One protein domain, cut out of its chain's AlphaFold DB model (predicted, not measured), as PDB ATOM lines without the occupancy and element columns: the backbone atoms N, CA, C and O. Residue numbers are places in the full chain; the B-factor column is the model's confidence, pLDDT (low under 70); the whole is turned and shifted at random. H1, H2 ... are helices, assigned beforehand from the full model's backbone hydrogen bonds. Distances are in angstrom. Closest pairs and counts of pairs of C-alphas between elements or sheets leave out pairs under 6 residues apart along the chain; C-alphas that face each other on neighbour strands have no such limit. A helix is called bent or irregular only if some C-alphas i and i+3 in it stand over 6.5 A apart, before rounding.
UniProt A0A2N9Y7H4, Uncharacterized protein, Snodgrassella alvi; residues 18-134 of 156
ATOM      1  N   GLN A  18       3.074 -16.670 167.468       95.94
ATOM      2  CA  GLN A  18       2.327 -16.642 166.206       95.94
ATOM      3  C   GLN A  18       3.093 -15.995 165.047       95.94
ATOM      4  O   GLN A  18       2.495 -15.763 164.001       95.94
ATOM      5  N   LEU A  19       4.375 -15.656 165.233       96.56
ATOM      6  CA  LEU A  19       5.175 -15.034 164.180       96.56
ATOM      7  C   LEU A  19       5.378 -16.016 163.020       96.56
ATOM      8  O   LEU A  19       5.967 -17.078 163.208       96.56
ATOM      9  N   ASN A  20       4.928 -15.629 161.829       96.50
ATOM     10  CA  ASN A  20       5.151 -16.359 160.581       96.50
ATOM     11  C   ASN A  20       6.030 -15.568 159.597       96.50
ATOM     12  O   ASN A  20       6.349 -14.400 159.830       96.50
ATOM     13  N   ASP A  21       6.396 -16.192 158.475       96.75
ATOM     14  CA  ASP A  21       7.313 -15.610 157.483       96.75
ATOM     15  C   ASP A  21       6.796 -14.307 156.866       96.75
ATOM     16  O   ASP A  21       7.573 -13.374 156.653       96.75
ATOM     17  N   LEU A  22       5.483 -14.207 156.632       97.31
ATOM     18  CA  LEU A  22       4.856 -13.001 156.091       97.31
ATOM     19  C   LEU A  22       4.998 -11.825 157.064       97.31
ATOM     20  O   LEU A  22       5.366 -10.720 156.669       97.31
ATOM     21  N   GLN A  23       4.714 -12.054 158.344       98.00
ATOM     22  CA  GLN A  23       4.879 -11.038 159.383       98.00
ATOM     23  C   GLN A  23       6.353 -10.695 159.588       98.00
ATOM     24  O   GLN A  23       6.688  -9.523 159.738       98.00
ATOM     25  N   ALA A  24       7.241 -11.691 159.551       97.31
ATOM     26  CA  ALA A  24       8.675 -11.473 159.661       97.31
ATOM     27  C   ALA A  24       9.209 -10.600 158.513       97.31
ATOM     28  O   ALA A  24      10.026  -9.715 158.764       97.31
ATOM     29  N   GLU A  25       8.725 -10.784 157.279       98.06
ATOM     30  CA  GLU A  25       9.085  -9.907 156.157       98.06
ATOM     31  C   GLU A  25       8.571  -8.483 156.366       98.06
ATOM     32  O   GLU A  25       9.351  -7.549 156.232       98.06
ATOM     33  N   LYS A  26       7.322  -8.299 156.811       98.12
ATOM     34  CA  LYS A  26       6.795  -6.959 157.132       98.12
ATOM     35  C   LYS A  26       7.592  -6.254 158.232       98.12
ATOM     36  O   LYS A  26       7.843  -5.056 158.141       98.12
ATOM     37  N   ILE A  27       8.019  -6.985 159.264       97.94
ATOM     38  CA  ILE A  27       8.888  -6.443 160.321       97.94
ATOM     39  C   ILE A  27      10.232  -6.000 159.725       97.94
ATOM     40  O   ILE A  27      10.722  -4.920 160.060       97.94
ATOM     41  N   ARG A  28      10.829  -6.803 158.831       96.94
ATOM     42  CA  ARG A  28      12.079  -6.448 158.136       96.94
ATOM     43  C   ARG A  28      11.907  -5.237 157.226       96.94
ATOM     44  O   ARG A  28      12.776  -4.371 157.226       96.94
ATOM     45  N   GLU A  29      10.819  -5.179 156.466       97.31
ATOM     46  CA  GLU A  29      10.467  -4.062 155.589       97.31
ATOM     47  C   GLU A  29      10.386  -2.757 156.383       97.31
ATOM     48  O   GLU A  29      11.103  -1.806 156.073       97.31
ATOM     49  N   PHE A  30       9.611  -2.750 157.471       95.62
ATOM     50  CA  PHE A  30       9.497  -1.598 158.361       95.62
ATOM     51  C   PHE A  30      10.857  -1.187 158.942       95.62
ATOM     52  O   PHE A  30      11.249  -0.025 158.868       95.62
ATOM     53  N   ALA A  31      11.630  -2.142 159.465       94.06
ATOM     54  CA  ALA A  31      12.943  -1.855 160.036       94.06
ATOM     55  C   ALA A  31      13.934  -1.281 159.006       94.06
ATOM     56  O   ALA A  31      14.766  -0.446 159.359       94.06
ATOM     57  N   ARG A  32      13.858  -1.715 157.741       94.56
ATOM     58  CA  ARG A  32      14.669  -1.167 156.643       94.56
ATOM     59  C   ARG A  32      14.228   0.243 156.259       94.56
ATOM     60  O   ARG A  32      15.096   1.068 156.003       94.56
ATOM     61  N   ALA A  33      12.925   0.517 156.239       92.00
ATOM     62  CA  ALA A  33      12.397   1.848 155.941       92.00
ATOM     63  C   ALA A  33      12.843   2.893 156.979       92.00
ATOM     64  O   ALA A  33      13.144   4.029 156.623       92.00
ATOM     65  N   GLU A  34      12.963   2.485 158.243       90.00
ATOM     66  CA  GLU A  34      13.420   3.342 159.346       90.00
ATOM     67  C   GLU A  34      14.953   3.370 159.515       90.00
ATOM     68  O   GLU A  34      15.494   4.102 160.355       90.00
ATOM     69  N   ALA A  35      15.691   2.573 158.734       86.69
ATOM     70  CA  ALA A  35      17.145   2.512 158.822       86.69
ATOM     71  C   ALA A  35      17.781   3.851 158.407       86.69
ATOM     72  O   ALA A  35      17.444   4.441 157.385       86.69
ATOM     73  N   GLY A  36      18.734   4.337 159.207       81.75
ATOM     74  CA  GLY A  36      19.348   5.657 159.008       81.75
ATOM     75  C   GLY A  36      18.533   6.827 159.577       81.75
ATOM     76  O   GLY A  36      19.005   7.966 159.548       81.75
ATOM     77  N   GLY A  37      17.352   6.565 160.149       79.81
ATOM     78  CA  GLY A  37      16.565   7.551 160.884       79.81
ATOM     79  C   GLY A  37      17.284   8.095 162.127       79.81
ATOM     80  O   GLY A  37      18.144   7.450 162.732       79.81
ATOM     81  N   LYS A  38      16.924   9.316 162.543       80.94
ATOM     82  CA  LYS A  38      17.457   9.922 163.774       80.94
ATOM     83  C   LYS A  38      16.817   9.268 164.999       80.94
ATOM     84  O   LYS A  38      15.601   9.161 165.076       80.94
ATOM     85  N   TYR A  39      17.630   8.932 165.995       80.94
ATOM     86  CA  TYR A  39      17.162   8.306 167.232       80.94
ATOM     87  C   TYR A  39      16.356   9.274 168.122       80.94
ATOM     88  O   TYR A  39      16.710  10.452 168.263       80.94
ATOM     89  N   ASN A  40      15.276   8.789 168.739       79.88
ATOM     90  CA  ASN A  40      14.365   9.609 169.547       79.88
ATOM     91  C   ASN A  40      14.808   9.758 171.018       79.88
ATOM     92  O   ASN A  40      14.175   9.245 171.942       79.88
ATOM     93  N   TYR A  41      15.885  10.509 171.255       79.38
ATOM     94  CA  TYR A  41      16.378  10.790 172.615       79.38
ATOM     95  C   TYR A  41      15.376  11.569 173.479       79.38
ATOM     96  O   TYR A  41      15.286  11.347 174.685       79.38
ATOM     97  N   MET A  42      14.593  12.463 172.868       74.19
ATOM     98  CA  MET A  42      13.591  13.250 173.590       74.19
ATOM     99  C   MET A  42      12.445  12.367 174.103       74.19
ATOM    100  O   MET A  42      11.940  12.590 175.202       74.19
ATOM    101  N   GLY A  43      12.077  11.331 173.341       70.69
ATOM    102  CA  GLY A  43      11.149  10.288 173.769       70.69
ATOM    103  C   GLY A  43      11.638   9.564 175.024       70.69
ATOM    104  O   GLY A  43      10.881   9.443 175.981       70.69
ATOM    105  N   ILE A  44      12.924   9.197 175.086       72.81
ATOM    106  CA  ILE A  44      13.517   8.547 176.271       72.81
ATOM    107  C   ILE A  44      13.461   9.449 177.504       72.81
ATOM    108  O   ILE A  44      13.070   8.996 178.583       72.81
ATOM    109  N   ILE A  45      13.823  10.730 177.363       71.25
ATOM    110  CA  ILE A  45      13.776  11.690 178.477       71.25
ATOM    111  C   ILE A  45      12.354  11.795 179.035       71.25
ATOM    112  O   ILE A  45      12.182  11.853 180.248       71.25
ATOM    113  N   LYS A  46      11.331  11.765 178.176       67.38
ATOM    114  CA  LYS A  46       9.919  11.816 178.591       67.38
ATOM    115  C   LYS A  46       9.397  10.489 179.146       67.38
ATOM    116  O   LYS A  46       8.573  10.493 180.057       67.38
ATOM    117  N   GLN A  47       9.893   9.363 178.641       68.06
ATOM    118  CA  GLN A  47       9.535   8.032 179.122       68.06
ATOM    119  C   GLN A  47      10.139   7.737 180.503       68.06
ATOM    120  O   GLN A  47       9.524   7.055 181.319       68.06
ATOM    121  N   THR A  48      11.327   8.269 180.792       65.94
ATOM    122  CA  THR A  48      12.067   7.984 182.032       65.94
ATOM    123  C   THR A  48      11.274   8.335 183.303       65.94
ATOM    124  O   THR A  48      11.123   7.453 184.152       65.94
ATOM    125  N   PRO A  49      10.684   9.540 183.451       63.84
ATOM    126  CA  PRO A  49       9.813   9.866 184.579       63.84
ATOM    127  C   PRO A  49       8.630   8.908 184.716       63.84
ATOM    128  O   PRO A  49       8.284   8.531 185.836       63.84
ATOM    129  N   TYR A  50       8.034   8.481 183.596       66.94
ATOM    130  CA  TYR A  50       6.928   7.528 183.613       66.94
ATOM    131  C   TYR A  50       7.367   6.167 184.154       66.94
ATOM    132  O   TYR A  50       6.800   5.680 185.131       66.94
ATOM    133  N   THR A  51       8.422   5.589 183.580       66.12
ATOM    134  CA  THR A  51       8.953   4.286 183.996       66.12
ATOM    135  C   THR A  51       9.385   4.295 185.463       66.12
ATOM    136  O   THR A  51       9.089   3.352 186.193       66.12
ATOM    137  N   VAL A  52      10.042   5.366 185.922       68.81
ATOM    138  CA  VAL A  52      10.481   5.507 187.320       68.81
ATOM    139  C   VAL A  52       9.289   5.621 188.264       68.81
ATOM    140  O   VAL A  52       9.195   4.859 189.223       68.81
ATOM    141  N   THR A  53       8.350   6.524 187.988       66.62
ATOM    142  CA  THR A  53       7.182   6.728 188.860       66.62
ATOM    143  C   THR A  53       6.329   5.466 188.935       66.62
ATOM    144  O   THR A  53       5.900   5.064 190.013       66.62
ATOM    145  N   ARG A  54       6.164   4.767 187.810       70.12
ATOM    146  CA  ARG A  54       5.463   3.490 187.756       70.12
ATOM    147  C   ARG A  54       6.149   2.410 188.601       70.12
ATOM    148  O   ARG A  54       5.478   1.740 189.382       70.12
ATOM    149  N   LYS A  55       7.475   2.263 188.482       72.44
ATOM    150  CA  LYS A  55       8.269   1.337 189.311       72.44
ATOM    151  C   LYS A  55       8.097   1.641 190.798       72.44
ATOM    152  O   LYS A  55       7.981   0.713 191.589       72.44
ATOM    153  N   VAL A  56       8.031   2.924 191.164       75.50
ATOM    154  CA  VAL A  56       7.733   3.353 192.535       75.50
ATOM    155  C   VAL A  56       6.328   2.908 192.944       75.50
ATOM    156  O   VAL A  56       6.206   2.254 193.974       75.50
ATOM    157  N   CYS A  57       5.291   3.157 192.132       72.56
ATOM    158  CA  CYS A  57       3.910   2.728 192.415       72.56
ATOM    159  C   CYS A  57       3.767   1.201 192.606       72.56
ATOM    160  O   CYS A  57       2.834   0.744 193.269       72.56
ATOM    161  N   GLU A  58       4.651   0.406 191.999       73.19
ATOM    162  CA  GLU A  58       4.633  -1.061 192.043       73.19
ATOM    163  C   GLU A  58       5.482  -1.658 193.184       73.19
ATOM    164  O   GLU A  58       5.485  -2.879 193.356       73.19
ATOM    165  N   LEU A  59       6.155  -0.831 193.999       79.38
ATOM    166  CA  LEU A  59       6.942  -1.311 195.136       79.38
ATOM    167  C   LEU A  59       6.063  -2.033 196.177       79.38
ATOM    168  O   LEU A  59       4.988  -1.543 196.532       79.38
ATOM    169  N   PRO A  60       6.536  -3.157 196.750       73.94
ATOM    170  CA  PRO A  60       5.753  -3.976 197.678       73.94
ATOM    171  C   PRO A  60       5.415  -3.271 199.001       73.94
ATOM    172  O   PRO A  60       4.501  -3.693 199.703       73.94
ATOM    173  N   VAL A  61       6.121  -2.185 199.329       79.88
ATOM    174  CA  VAL A  61       5.874  -1.358 200.522       79.88
ATOM    175  C   VAL A  61       4.705  -0.379 200.354       79.88
ATOM    176  O   VAL A  61       4.281   0.227 201.335       79.88
ATOM    177  N   ILE A  62       4.168  -0.208 199.138       74.88
ATOM    178  CA  ILE A  62       3.066   0.726 198.880       74.88
ATOM    179  C   ILE A  62       1.704   0.045 199.124       74.88
ATOM    180  O   ILE A  62       1.406  -0.981 198.505       74.88
ATOM    181  N   PRO A  63       0.823   0.620 199.973       80.25
ATOM    182  CA  PRO A  63      -0.518   0.086 200.217       80.25
ATOM    183  C   PRO A  63      -1.367   0.010 198.939       80.25
ATOM    184  O   PRO A  63      -1.358   0.935 198.126       80.25
ATOM    185  N   ARG A  64      -2.181  -1.046 198.778       72.50
ATOM    186  CA  ARG A  64      -2.971  -1.290 197.546       72.50
ATOM    187  C   ARG A  64      -3.869  -0.114 197.137       72.50
ATOM    188  O   ARG A  64      -3.935   0.212 195.956       72.50
ATOM    189  N   ALA A  65      -4.522   0.544 198.097       74.62
ATOM    190  CA  ALA A  65      -5.360   1.717 197.826       74.62
ATOM    191  C   ALA A  65      -4.545   2.887 197.242       74.62
ATOM    192  O   ALA A  65      -4.985   3.557 196.309       74.62
ATOM    193  N   PHE A  66      -3.318   3.071 197.733       74.00
ATOM    194  CA  PHE A  66      -2.390   4.087 197.248       74.00
ATOM    195  C   PHE A  66      -1.779   3.706 195.895       74.00
ATOM    196  O   PHE A  66      -1.584   4.570 195.051       74.00
ATOM    197  N   ARG A  67      -1.549   2.409 195.647       72.62
ATOM    198  CA  ARG A  67      -1.099   1.891 194.347       72.62
ATOM    199  C   ARG A  67      -2.102   2.198 193.238       72.62
ATOM    200  O   ARG A  67      -1.696   2.684 192.188       72.62
ATOM    201  N   HIS A  68      -3.393   1.955 193.463       68.50
ATOM    202  CA  HIS A  68      -4.422   2.274 192.469       68.50
ATOM    203  C   HIS A  68      -4.505   3.774 192.197       68.50
ATOM    204  O   HIS A  68      -4.566   4.172 191.040       68.50
ATOM    205  N   LEU A  69      -4.431   4.605 193.237       74.81
ATOM    206  CA  LEU A  69      -4.391   6.055 193.071       74.81
ATOM    207  C   LEU A  69      -3.142   6.506 192.294       74.81
ATOM    208  O   LEU A  69      -3.278   7.264 191.345       74.81
ATOM    209  N   CYS A  70      -1.960   5.991 192.643       73.44
ATOM    210  CA  CYS A  70      -0.676   6.282 191.993       73.44
ATOM    211  C   CYS A  70      -0.699   5.923 190.501       73.44
ATOM    212  O   CYS A  70      -0.332   6.733 189.655       73.44
ATOM    213  N   LEU A  71      -1.199   4.732 190.161       71.25
ATOM    214  CA  LEU A  71      -1.323   4.286 188.772       71.25
ATOM    215  C   LEU A  71      -2.405   5.069 188.005       71.25
ATOM    216  O   LEU A  71      -2.208   5.391 186.834       71.25
ATOM    217  N   ASN A  72      -3.519   5.423 188.652       64.69
ATOM    218  CA  ASN A  72      -4.610   6.171 188.020       64.69
ATOM    219  C   ASN A  72      -4.261   7.651 187.795       64.69
ATOM    220  O   ASN A  72      -4.655   8.208 186.776       64.69
ATOM    221  N   THR A  73      -3.508   8.299 188.690       63.97
ATOM    222  CA  THR A  73      -3.035   9.678 188.475       63.97
ATOM    223  C   THR A  73      -1.976   9.751 187.378       63.97
ATOM    224  O   THR A  73      -1.962  10.728 186.631       63.97
ATOM    225  N   MET A  74      -1.156   8.705 187.200       60.94
ATOM    226  CA  MET A  74      -0.288   8.591 186.022       60.94
ATOM    227  C   MET A  74      -1.113   8.577 184.731       60.94
ATOM    228  O   MET A  74      -0.831   9.364 183.834       60.94
ATOM    229  N   ALA A  75      -2.185   7.779 184.667       55.69
ATOM    230  CA  ALA A  75      -3.038   7.695 183.479       55.69
ATOM    231  C   ALA A  75      -3.614   9.062 183.040       55.69
ATOM    232  O   ALA A  75      -3.787   9.294 181.847       55.69
ATOM    233  N   VAL A  76      -3.843   9.991 183.980       55.50
ATOM    234  CA  VAL A  76      -4.357  11.351 183.711       55.50
ATOM    235  C   VAL A  76      -3.301  12.276 183.084       55.50
ATOM    236  O   VAL A  76      -3.644  13.134 182.274       55.50
ATOM    237  N   VAL A  77      -2.012  12.086 183.386       55.38
ATOM    238  CA  VAL A  77      -0.907  12.880 182.803       55.38
ATOM    239  C   VAL A  77      -0.498  12.357 181.412       55.38
ATOM    240  O   VAL A  77       0.181  13.045 180.655       55.38
ATOM    241  N   GLN A  78      -0.935  11.152 181.039       52.50
ATOM    242  CA  GLN A  78      -0.410  10.385 179.903       52.50
ATOM    243  C   GLN A  78      -1.295  10.350 178.648       52.50
ATOM    244  O   GLN A  78      -0.992   9.619 177.707       52.50
ATOM    245  N   VAL A  79      -2.371  11.137 178.584       50.06
ATOM    246  CA  VAL A  79      -3.312  11.095 177.441       50.06
ATOM    247  C   VAL A  79      -2.786  11.827 176.195       50.06
ATOM    248  O   VAL A  79      -3.469  11.902 175.180       50.06
ATOM    249  N   THR A  80      -1.552  12.337 176.207       49.28
ATOM    250  CA  THR A  80      -0.911  12.861 174.991       49.28
ATOM    251  C   THR A  80       0.173  11.900 174.511       49.28
ATOM    252  O   THR A  80       1.271  11.886 175.072       49.28
ATOM    253  N   PRO A  81      -0.101  11.095 173.466       54.81
ATOM    254  CA  PRO A  81       0.951  10.448 172.701       54.81
ATOM    255  C   PRO A  81       1.949  11.517 172.257       54.81
ATOM    256  O   PRO A  81       1.572  12.511 171.633       54.81
ATOM    257  N   PHE A  82       3.224  11.336 172.584       61.97
ATOM    258  CA  PHE A  82       4.267  12.162 171.992       61.97
ATOM    259  C   PHE A  82       4.552  11.597 170.604       61.97
ATOM    260  O   PHE A  82       5.444  10.766 170.449       61.97
ATOM    261  N   SER A  83       3.764  12.008 169.605       57.16
ATOM    262  CA  SER A  83       4.035  11.609 168.229       57.16
ATOM    263  C   SER A  83       5.385  12.184 167.799       57.16
ATOM    264  O   SER A  83       5.691  13.366 167.968       57.16
ATOM    265  N   SER A  84       6.238  11.307 167.294       65.56
ATOM    266  CA  SER A  84       7.502  11.663 166.676       65.56
ATOM    267  C   SER A  84       7.723  10.703 165.525       65.56
ATOM    268  O   SER A  84       7.582   9.498 165.712       65.56
ATOM    269  N   ASP A  85       8.161  11.221 164.382       69.69
ATOM    270  CA  ASP A  85       8.568  10.417 163.218       69.69
ATOM    271  C   ASP A  85       9.932   9.731 163.448       69.69
ATOM    272  O   ASP A  85      10.729   9.537 162.536       69.69
ATOM    273  N   ARG A  86      10.282   9.483 164.712       83.31
ATOM    274  CA  ARG A  86      11.557   8.938 165.159       83.31
ATOM    275  C   ARG A  86      11.298   7.935 166.260       83.31
ATOM    276  O   ARG A  86      10.502   8.182 167.168       83.31
ATOM    277  N   TYR A  87      12.079   6.866 166.241       87.38
ATOM    278  CA  TYR A  87      11.943   5.772 167.185       87.38
ATOM    279  C   TYR A  87      13.147   5.686 168.127       87.38
ATOM    280  O   TYR A  87      14.292   5.946 167.745       87.38
ATOM    281  N   PHE A  88      12.890   5.317 169.380       89.62
ATOM    282  CA  PHE A  88      13.901   4.703 170.246       89.62
ATOM    283  C   PHE A  88      13.776   3.172 170.195       89.62
ATOM    284  O   PHE A  88      12.883   2.636 169.540       89.62
ATOM    285  N   CYS A  89      14.683   2.446 170.854       91.19
ATOM    286  CA  CYS A  89      14.871   1.006 170.624       91.19
ATOM    287  C   CYS A  89      13.601   0.159 170.824       91.19
ATOM    288  O   CYS A  89      13.204  -0.556 169.908       91.19
ATOM    289  N   SER A  90      12.941   0.242 171.981       92.81
ATOM    290  CA  SER A  90      11.720  -0.532 172.239       92.81
ATOM    291  C   SER A  90      10.507  -0.003 171.473       92.81
ATOM    292  O   SER A  90       9.688  -0.807 171.034       92.81
ATOM    293  N   GLN A  91      10.420   1.313 171.237       92.38
ATOM    294  CA  GLN A  91       9.368   1.908 170.404       92.38
ATOM    295  C   GLN A  91       9.405   1.347 168.980       92.38
ATOM    296  O   GLN A  91       8.367   0.952 168.459       92.38
ATOM    297  N   LEU A  92      10.598   1.259 168.374       94.44
ATOM    298  CA  LEU A  92      10.781   0.710 167.027       94.44
ATOM    299  C   LEU A  92      10.295  -0.742 166.954       94.44
ATOM    300  O   LEU A  92       9.580  -1.104 166.024       94.44
ATOM    301  N   VAL A  93      10.653  -1.563 167.948       96.19
ATOM    302  CA  VAL A  93      10.229  -2.969 168.016       96.19
ATOM    303  C   VAL A  93       8.704  -3.064 168.062       96.19
ATOM    304  O   VAL A  93       8.111  -3.765 167.248       96.19
ATOM    305  N   VAL A  94       8.050  -2.334 168.967       96.12
ATOM    306  CA  VAL A  94       6.583  -2.372 169.090       96.12
ATOM    307  C   VAL A  94       5.906  -1.841 167.822       96.12
ATOM    308  O   VAL A  94       4.948  -2.449 167.346       96.12
ATOM    309  N   ALA A  95       6.424  -0.761 167.230       95.31
ATOM    310  CA  ALA A  95       5.907  -0.196 165.987       95.31
ATOM    311  C   ALA A  95       6.016  -1.179 164.807       95.31
ATOM    312  O   ALA A  95       5.046  -1.345 164.069       95.31
ATOM    313  N   ALA A  96       7.133  -1.901 164.676       97.00
ATOM    314  CA  ALA A  96       7.325  -2.892 163.618       97.00
ATOM    315  C   ALA A  96       6.334  -4.066 163.726       97.00
ATOM    316  O   ALA A  96       5.751  -4.494 162.731       97.00
ATOM    317  N   TYR A  97       6.096  -4.565 164.942       97.88
ATOM    318  CA  TYR A  97       5.101  -5.614 165.187       97.88
ATOM    319  C   TYR A  97       3.667  -5.126 164.928       97.88
ATOM    320  O   TYR A  97       2.856  -5.863 164.360       97.88
ATOM    321  N   ASN A  98       3.361  -3.868 165.265       96.81
ATOM    322  CA  ASN A  98       2.081  -3.247 164.923       96.81
ATOM    323  C   ASN A  98       1.900  -3.136 163.400       96.81
ATOM    324  O   ASN A  98       0.850  -3.519 162.887       96.81
ATOM    325  N   TYR A  99       2.931  -2.691 162.672       97.00
ATOM    326  CA  TYR A  99       2.934  -2.619 161.208       97.00
ATOM    327  C   TYR A  99       2.698  -3.993 160.558       97.00
ATOM    328  O   TYR A  99       1.937  -4.125 159.599       97.00
ATOM    329  N   ALA A 100       3.282  -5.050 161.125       97.88
ATOM    330  CA  ALA A 100       3.095  -6.417 160.649       97.88
ATOM    331  C   ALA A 100       1.705  -7.013 160.951       97.88
ATOM    332  O   ALA A 100       1.409  -8.121 160.496       97.88
ATOM    333  N   GLY A 101       0.846  -6.305 161.695       97.38
ATOM    334  CA  GLY A 101      -0.459  -6.804 162.130       97.38
ATOM    335  C   GLY A 101      -0.366  -7.878 163.218       97.38
ATOM    336  O   GLY A 101      -1.286  -8.678 163.368       97.38
ATOM    337  N   LEU A 102       0.746  -7.915 163.960       97.56
ATOM    338  CA  LEU A 102       1.003  -8.866 165.043       97.56
ATOM    339  C   LEU A 102       1.412  -8.105 166.318       97.56
ATOM    340  O   LEU A 102       2.562  -8.186 166.738       97.56
ATOM    341  N   PRO A 103       0.513  -7.310 166.922       97.12
ATOM    342  CA  PRO A 103       0.875  -6.418 168.019       97.12
ATOM    343  C   PRO A 103       1.411  -7.187 169.235       97.12
ATOM    344  O   PRO A 103       0.795  -8.148 169.693       97.12
ATOM    345  N   LEU A 104       2.523  -6.716 169.810       96.88
ATOM    346  CA  LEU A 104       3.074  -7.277 171.054       96.88
ATOM    347  C   LEU A 104       2.215  -6.924 172.274       96.88
ATOM    348  O   LEU A 104       2.119  -7.703 173.216       96.88
ATOM    349  N   THR A 105       1.590  -5.747 172.265       95.00
ATOM    350  CA  THR A 105       0.755  -5.208 173.344       95.00
ATOM    351  C   THR A 105      -0.240  -4.190 172.776       95.00
ATOM    352  O   THR A 105      -0.080  -3.717 171.654       95.00
ATOM    353  N   LYS A 106      -1.269  -3.838 173.554       92.69
ATOM    354  CA  LYS A 106      -2.191  -2.730 173.247       92.69
ATOM    355  C   LYS A 106      -1.661  -1.369 173.714       92.69
ATOM    356  O   LYS A 106      -2.239  -0.343 173.370       92.69
ATOM    357  N   THR A 107      -0.606  -1.352 174.528       89.38
ATOM    358  CA  THR A 107       0.038  -0.115 174.981       89.38
ATOM    359  C   THR A 107       0.722   0.581 173.796       89.38
ATOM    360  O   THR A 107       1.416  -0.096 173.036       89.38
ATOM    361  N   PRO A 108       0.560   1.908 173.612       87.81
ATOM    362  CA  PRO A 108       1.210   2.605 172.504       87.81
ATOM    363  C   PRO A 108       2.737   2.508 172.601       87.81
ATOM    364  O   PRO A 108       3.297   2.471 173.700       87.81
ATOM    365  N   ALA A 109       3.407   2.452 171.449       89.75
ATOM    366  CA  ALA A 109       4.829   2.121 171.352       89.75
ATOM    367  C   ALA A 109       5.727   3.076 172.158       89.75
ATOM    368  O   ALA A 109       6.742   2.649 172.705       89.75
ATOM    369  N   GLU A 110       5.339   4.349 172.279       85.44
ATOM    370  CA  GLU A 110       6.093   5.389 172.995       85.44
ATOM    371  C   GLU A 110       6.163   5.140 174.510       85.44
ATOM    372  O   GLU A 110       7.013   5.705 175.197       85.44
ATOM    373  N   TRP A 111       5.275   4.298 175.041       83.75
ATOM    374  CA  TRP A 111       5.184   4.003 176.471       83.75
ATOM    375  C   TRP A 111       5.865   2.696 176.866       83.75
ATOM    376  O   TRP A 111       5.998   2.427 178.057       83.75
ATOM    377  N   VAL A 112       6.320   1.892 175.902       87.75
ATOM    378  CA  VAL A 112       6.920   0.582 176.172       87.75
ATOM    379  C   VAL A 112       8.424   0.729 176.355       87.75
ATOM    380  O   VAL A 112       9.142   1.127 175.434       87.75
ATOM    381  N   ALA A 113       8.926   0.438 177.552       89.12
ATOM    382  CA  ALA A 113      10.350   0.488 177.862       89.12
ATOM    383  C   ALA A 113      11.048  -0.819 177.439       89.12
ATOM    384  O   ALA A 113      10.403  -1.868 177.357       89.12
ATOM    385  N   PRO A 114      12.378  -0.825 177.241       89.31
ATOM    386  CA  PRO A 114      13.102  -2.051 176.894       89.31
ATOM    387  C   PRO A 114      12.924  -3.173 177.926       89.31
ATOM    388  O   PRO A 114      12.775  -4.337 177.564       89.31
ATOM    389  N   GLY A 115      12.880  -2.819 179.216       88.25
ATOM    390  CA  GLY A 115      12.618  -3.775 180.293       88.25
ATOM    391  C   GLY A 115      11.206  -4.365 180.255       88.25
ATOM    392  O   GLY A 115      11.031  -5.516 180.638       88.25
ATOM    393  N   ASP A 116      10.216  -3.626 179.746       90.56
ATOM    394  CA  ASP A 116       8.850  -4.140 179.619       90.56
ATOM    395  C   ASP A 116       8.801  -5.295 178.614       90.56
ATOM    396  O   ASP A 116       8.196  -6.321 178.905       90.56
ATOM    397  N   LEU A 117       9.506  -5.176 177.479       93.12
ATOM    398  CA  LEU A 117       9.611  -6.247 176.478       93.12
ATOM    399  C   LEU A 117      10.226  -7.528 177.063       93.12
ATOM    400  O   LEU A 117       9.769  -8.626 176.758       93.12
ATOM    401  N   LEU A 118      11.234  -7.401 177.934       90.50
ATOM    402  CA  LEU A 118      11.861  -8.549 178.598       90.50
ATOM    403  C   LEU A 118      10.881  -9.284 179.526       90.50
ATOM    404  O   LEU A 118      10.890 -10.515 179.583       90.50
ATOM    405  N   HIS A 119      10.023  -8.538 180.222       90.81
ATOM    406  CA  HIS A 119       9.018  -9.085 181.137       90.81
ATOM    407  C   HIS A 119       7.733  -9.557 180.434       90.81
ATOM    408  O   HIS A 119       6.839 -10.075 181.095       90.81
ATOM    409  N   MET A 120       7.632  -9.449 179.102       94.25
ATOM    410  CA  MET A 120       6.531 -10.054 178.332       94.25
ATOM    411  C   MET A 120       6.672 -11.574 178.162       94.25
ATOM    412  O   MET A 120       5.782 -12.215 177.603       94.25
ATOM    413  N   ARG A 121       7.786 -12.171 178.592       92.31
ATOM    414  CA  ARG A 121       8.016 -13.617 178.483       92.31
ATOM    415  C   ARG A 121       7.051 -14.433 179.346       92.31
ATOM    416  O   ARG A 121       6.578 -13.982 180.390       92.31
ATOM    417  N   ALA A 122       6.806 -15.672 178.933       87.31
ATOM    418  CA  ALA A 122       6.023 -16.615 179.728       87.31
ATOM    419  C   ALA A 122       6.627 -16.821 181.132       87.31
ATOM    420  O   ALA A 122       7.836 -17.003 181.276       87.31
ATOM    421  N   GLY A 123       5.773 -16.814 182.161       83.62
ATOM    422  CA  GLY A 123       6.169 -17.038 183.557       83.62
ATOM    423  C   GLY A 123       6.717 -15.812 184.297       83.62
ATOM    424  O   GLY A 123       7.104 -15.945 185.455       83.62
ATOM    425  N   ASP A 124       6.745 -14.637 183.665       86.75
ATOM    426  CA  ASP A 124       7.120 -13.374 184.310       86.75
ATOM    427  C   ASP A 124       5.884 -12.544 184.709       86.75
ATOM    428  O   ASP A 124       4.756 -12.863 184.324       86.75
ATOM    429  N   ILE A 125       6.088 -11.483 185.494       80.88
ATOM    430  CA  ILE A 125       5.040 -10.531 185.885       80.88
ATOM    431  C   ILE A 125       5.203  -9.264 185.035       80.88
ATOM    432  O   ILE A 125       6.034  -8.411 185.362       80.88
ATOM    433  N   PRO A 126       4.427  -9.108 183.947       84.56
ATOM    434  CA  PRO A 126       4.582  -7.972 183.060       84.56
ATOM    435  C   PRO A 126       4.022  -6.692 183.682       84.56
ATOM    436  O   PRO A 126       2.874  -6.631 184.124       84.56
ATOM    437  N   SER A 127       4.808  -5.626 183.607       80.00
ATOM    438  CA  SER A 127       4.332  -4.248 183.717       80.00
ATOM    439  C   SER A 127       3.456  -3.900 182.501       80.00
ATOM    440  O   SER A 127       2.322  -3.437 182.634       80.00
ATOM    441  N   VAL A 128       3.918  -4.151 181.280       86.81
ATOM    442  CA  VAL A 128       3.102  -3.969 180.069       86.81
ATOM    443  C   VAL A 128       2.537  -5.313 179.632       86.81
ATOM    444  O   VAL A 128       3.287  -6.203 179.247       86.81
ATOM    445  N   VAL A 129       1.211  -5.455 179.685       90.38
ATOM    446  CA  VAL A 129       0.533  -6.720 179.375       90.38
ATOM    447  C   VAL A 129       0.725  -7.069 177.892       90.38
ATOM    448  O   VAL A 129       0.311  -6.278 177.033       90.38
ATOM    449  N   PRO A 130       1.332  -8.224 177.566       94.69
ATOM    450  CA  PRO A 130       1.465  -8.660 176.186       94.69
ATOM    451  C   PRO A 130       0.154  -9.244 175.644       94.69
ATOM    452  O   PRO A 130      -0.673  -9.746 176.404       94.69
ATOM    453  N   VAL A 131      -0.027  -9.223 174.320       96.12
ATOM    454  CA  VAL A 131      -1.129  -9.948 173.654       96.12
ATOM    455  C   VAL A 131      -0.909 -11.456 173.773       96.12
ATOM    456  O   VAL A 131      -1.836 -12.187 174.114       96.12
ATOM    457  N   TYR A 132       0.333 -11.904 173.562       94.50
ATOM    458  CA  TYR A 132       0.783 -13.267 173.830       94.50
ATOM    459  C   TYR A 132       2.111 -13.246 174.585       94.50
ATOM    460  O   TYR A 132       3.003 -12.483 174.205       94.50
ATOM    461  N   PRO A 133       2.291 -14.101 175.607       95.31
ATOM    462  CA  PRO A 133       3.583 -14.243 176.255       95.31
ATOM    463  C   PRO A 133       4.665 -14.639 175.248       95.31
ATOM    464  O   PRO A 133       4.474 -15.557 174.444       95.31
ATOM    465  N   LEU A 134       5.809 -13.960 175.297       95.81
ATOM    466  CA  LEU A 134       6.929 -14.268 174.416       95.81
ATOM    467  C   LEU A 134       7.589 -15.590 174.821       95.81
ATOM    468  O   LEU A 134       7.791 -15.874 176.006       95.81
TER     469      LEU A 134
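What this domain is: This is residues 18 to 134 of the 156 residues of an uncharacterized protein of Snodgrassella alvi (UniProt A0A2N9Y7H4). A splayed helical hairpin of H2 and H3 makes one end of this all-helix domain, and H1, packed steeply across H4, makes the other. Between these ends lie H4, the short H5 and the winding stretch 100 to 113, while residues 119 to 134 fold back toward the first printed residues. The printed part has 117 residues with five named helices, H1 to H5 in chain order, and no named strand. It is compact, with a radius of gyration of the C-alphas of 15.5 A and spans of 46 by 32 by 19 A.

Where its parts are: Find C-alpha 41 at (16.378, 10.790, 172.615); from there H2 runs 24.7 A through residues 41 to 57. H2 is neither bent nor irregular, but only just: C-alphas 46 and 49 are 6.3 A apart. H3, residues 64 to 77, measures 20.6 A. Look for H1 at residues 21 to 33, 18.2 A long, beginning at C-alpha 21 (7.313, -15.610, 157.483). H4 is residues 89 to 99, 15.6 A, and H5 is residues 114 to 118, 6.8 A, ending at C-alpha 118 (11.861, -8.549, 178.598).

How they stand to each other: Start at the hairpin: H2 touches H3 with residues 50 to 57 alone, closest at the C-alphas of Cys 57 and Arg 67, 5.4 A. They run opposite ways at a shallow tilt of 20 degrees. H2 is apart from H1, H4 and H5. H4 and H5 only just touch, with 3 pairs of C-alphas within 8 A, the closest being Ser 90 and Pro 114 at 5.1 A. H1 touches H4, closest at the C-alphas of Ile 27 and Ala 96, 5.1 A, at a steep tilt of 53 degrees, opposite ways. Every O i to N i+4 pair is within hydrogen-bond range in H1, H4 and H5; H2 has 11 of 13 and H3 has 9 of 10.

The domain as a whole: The C-alphas farthest apart, Leu 22 and Pro 63, are 46.3 A apart. The printed part has no cut, and the links H3 to H4 and H4 to H5 are long. Look for pLDDT under 70 at residues 46 to 53, 68 and 72 to 85.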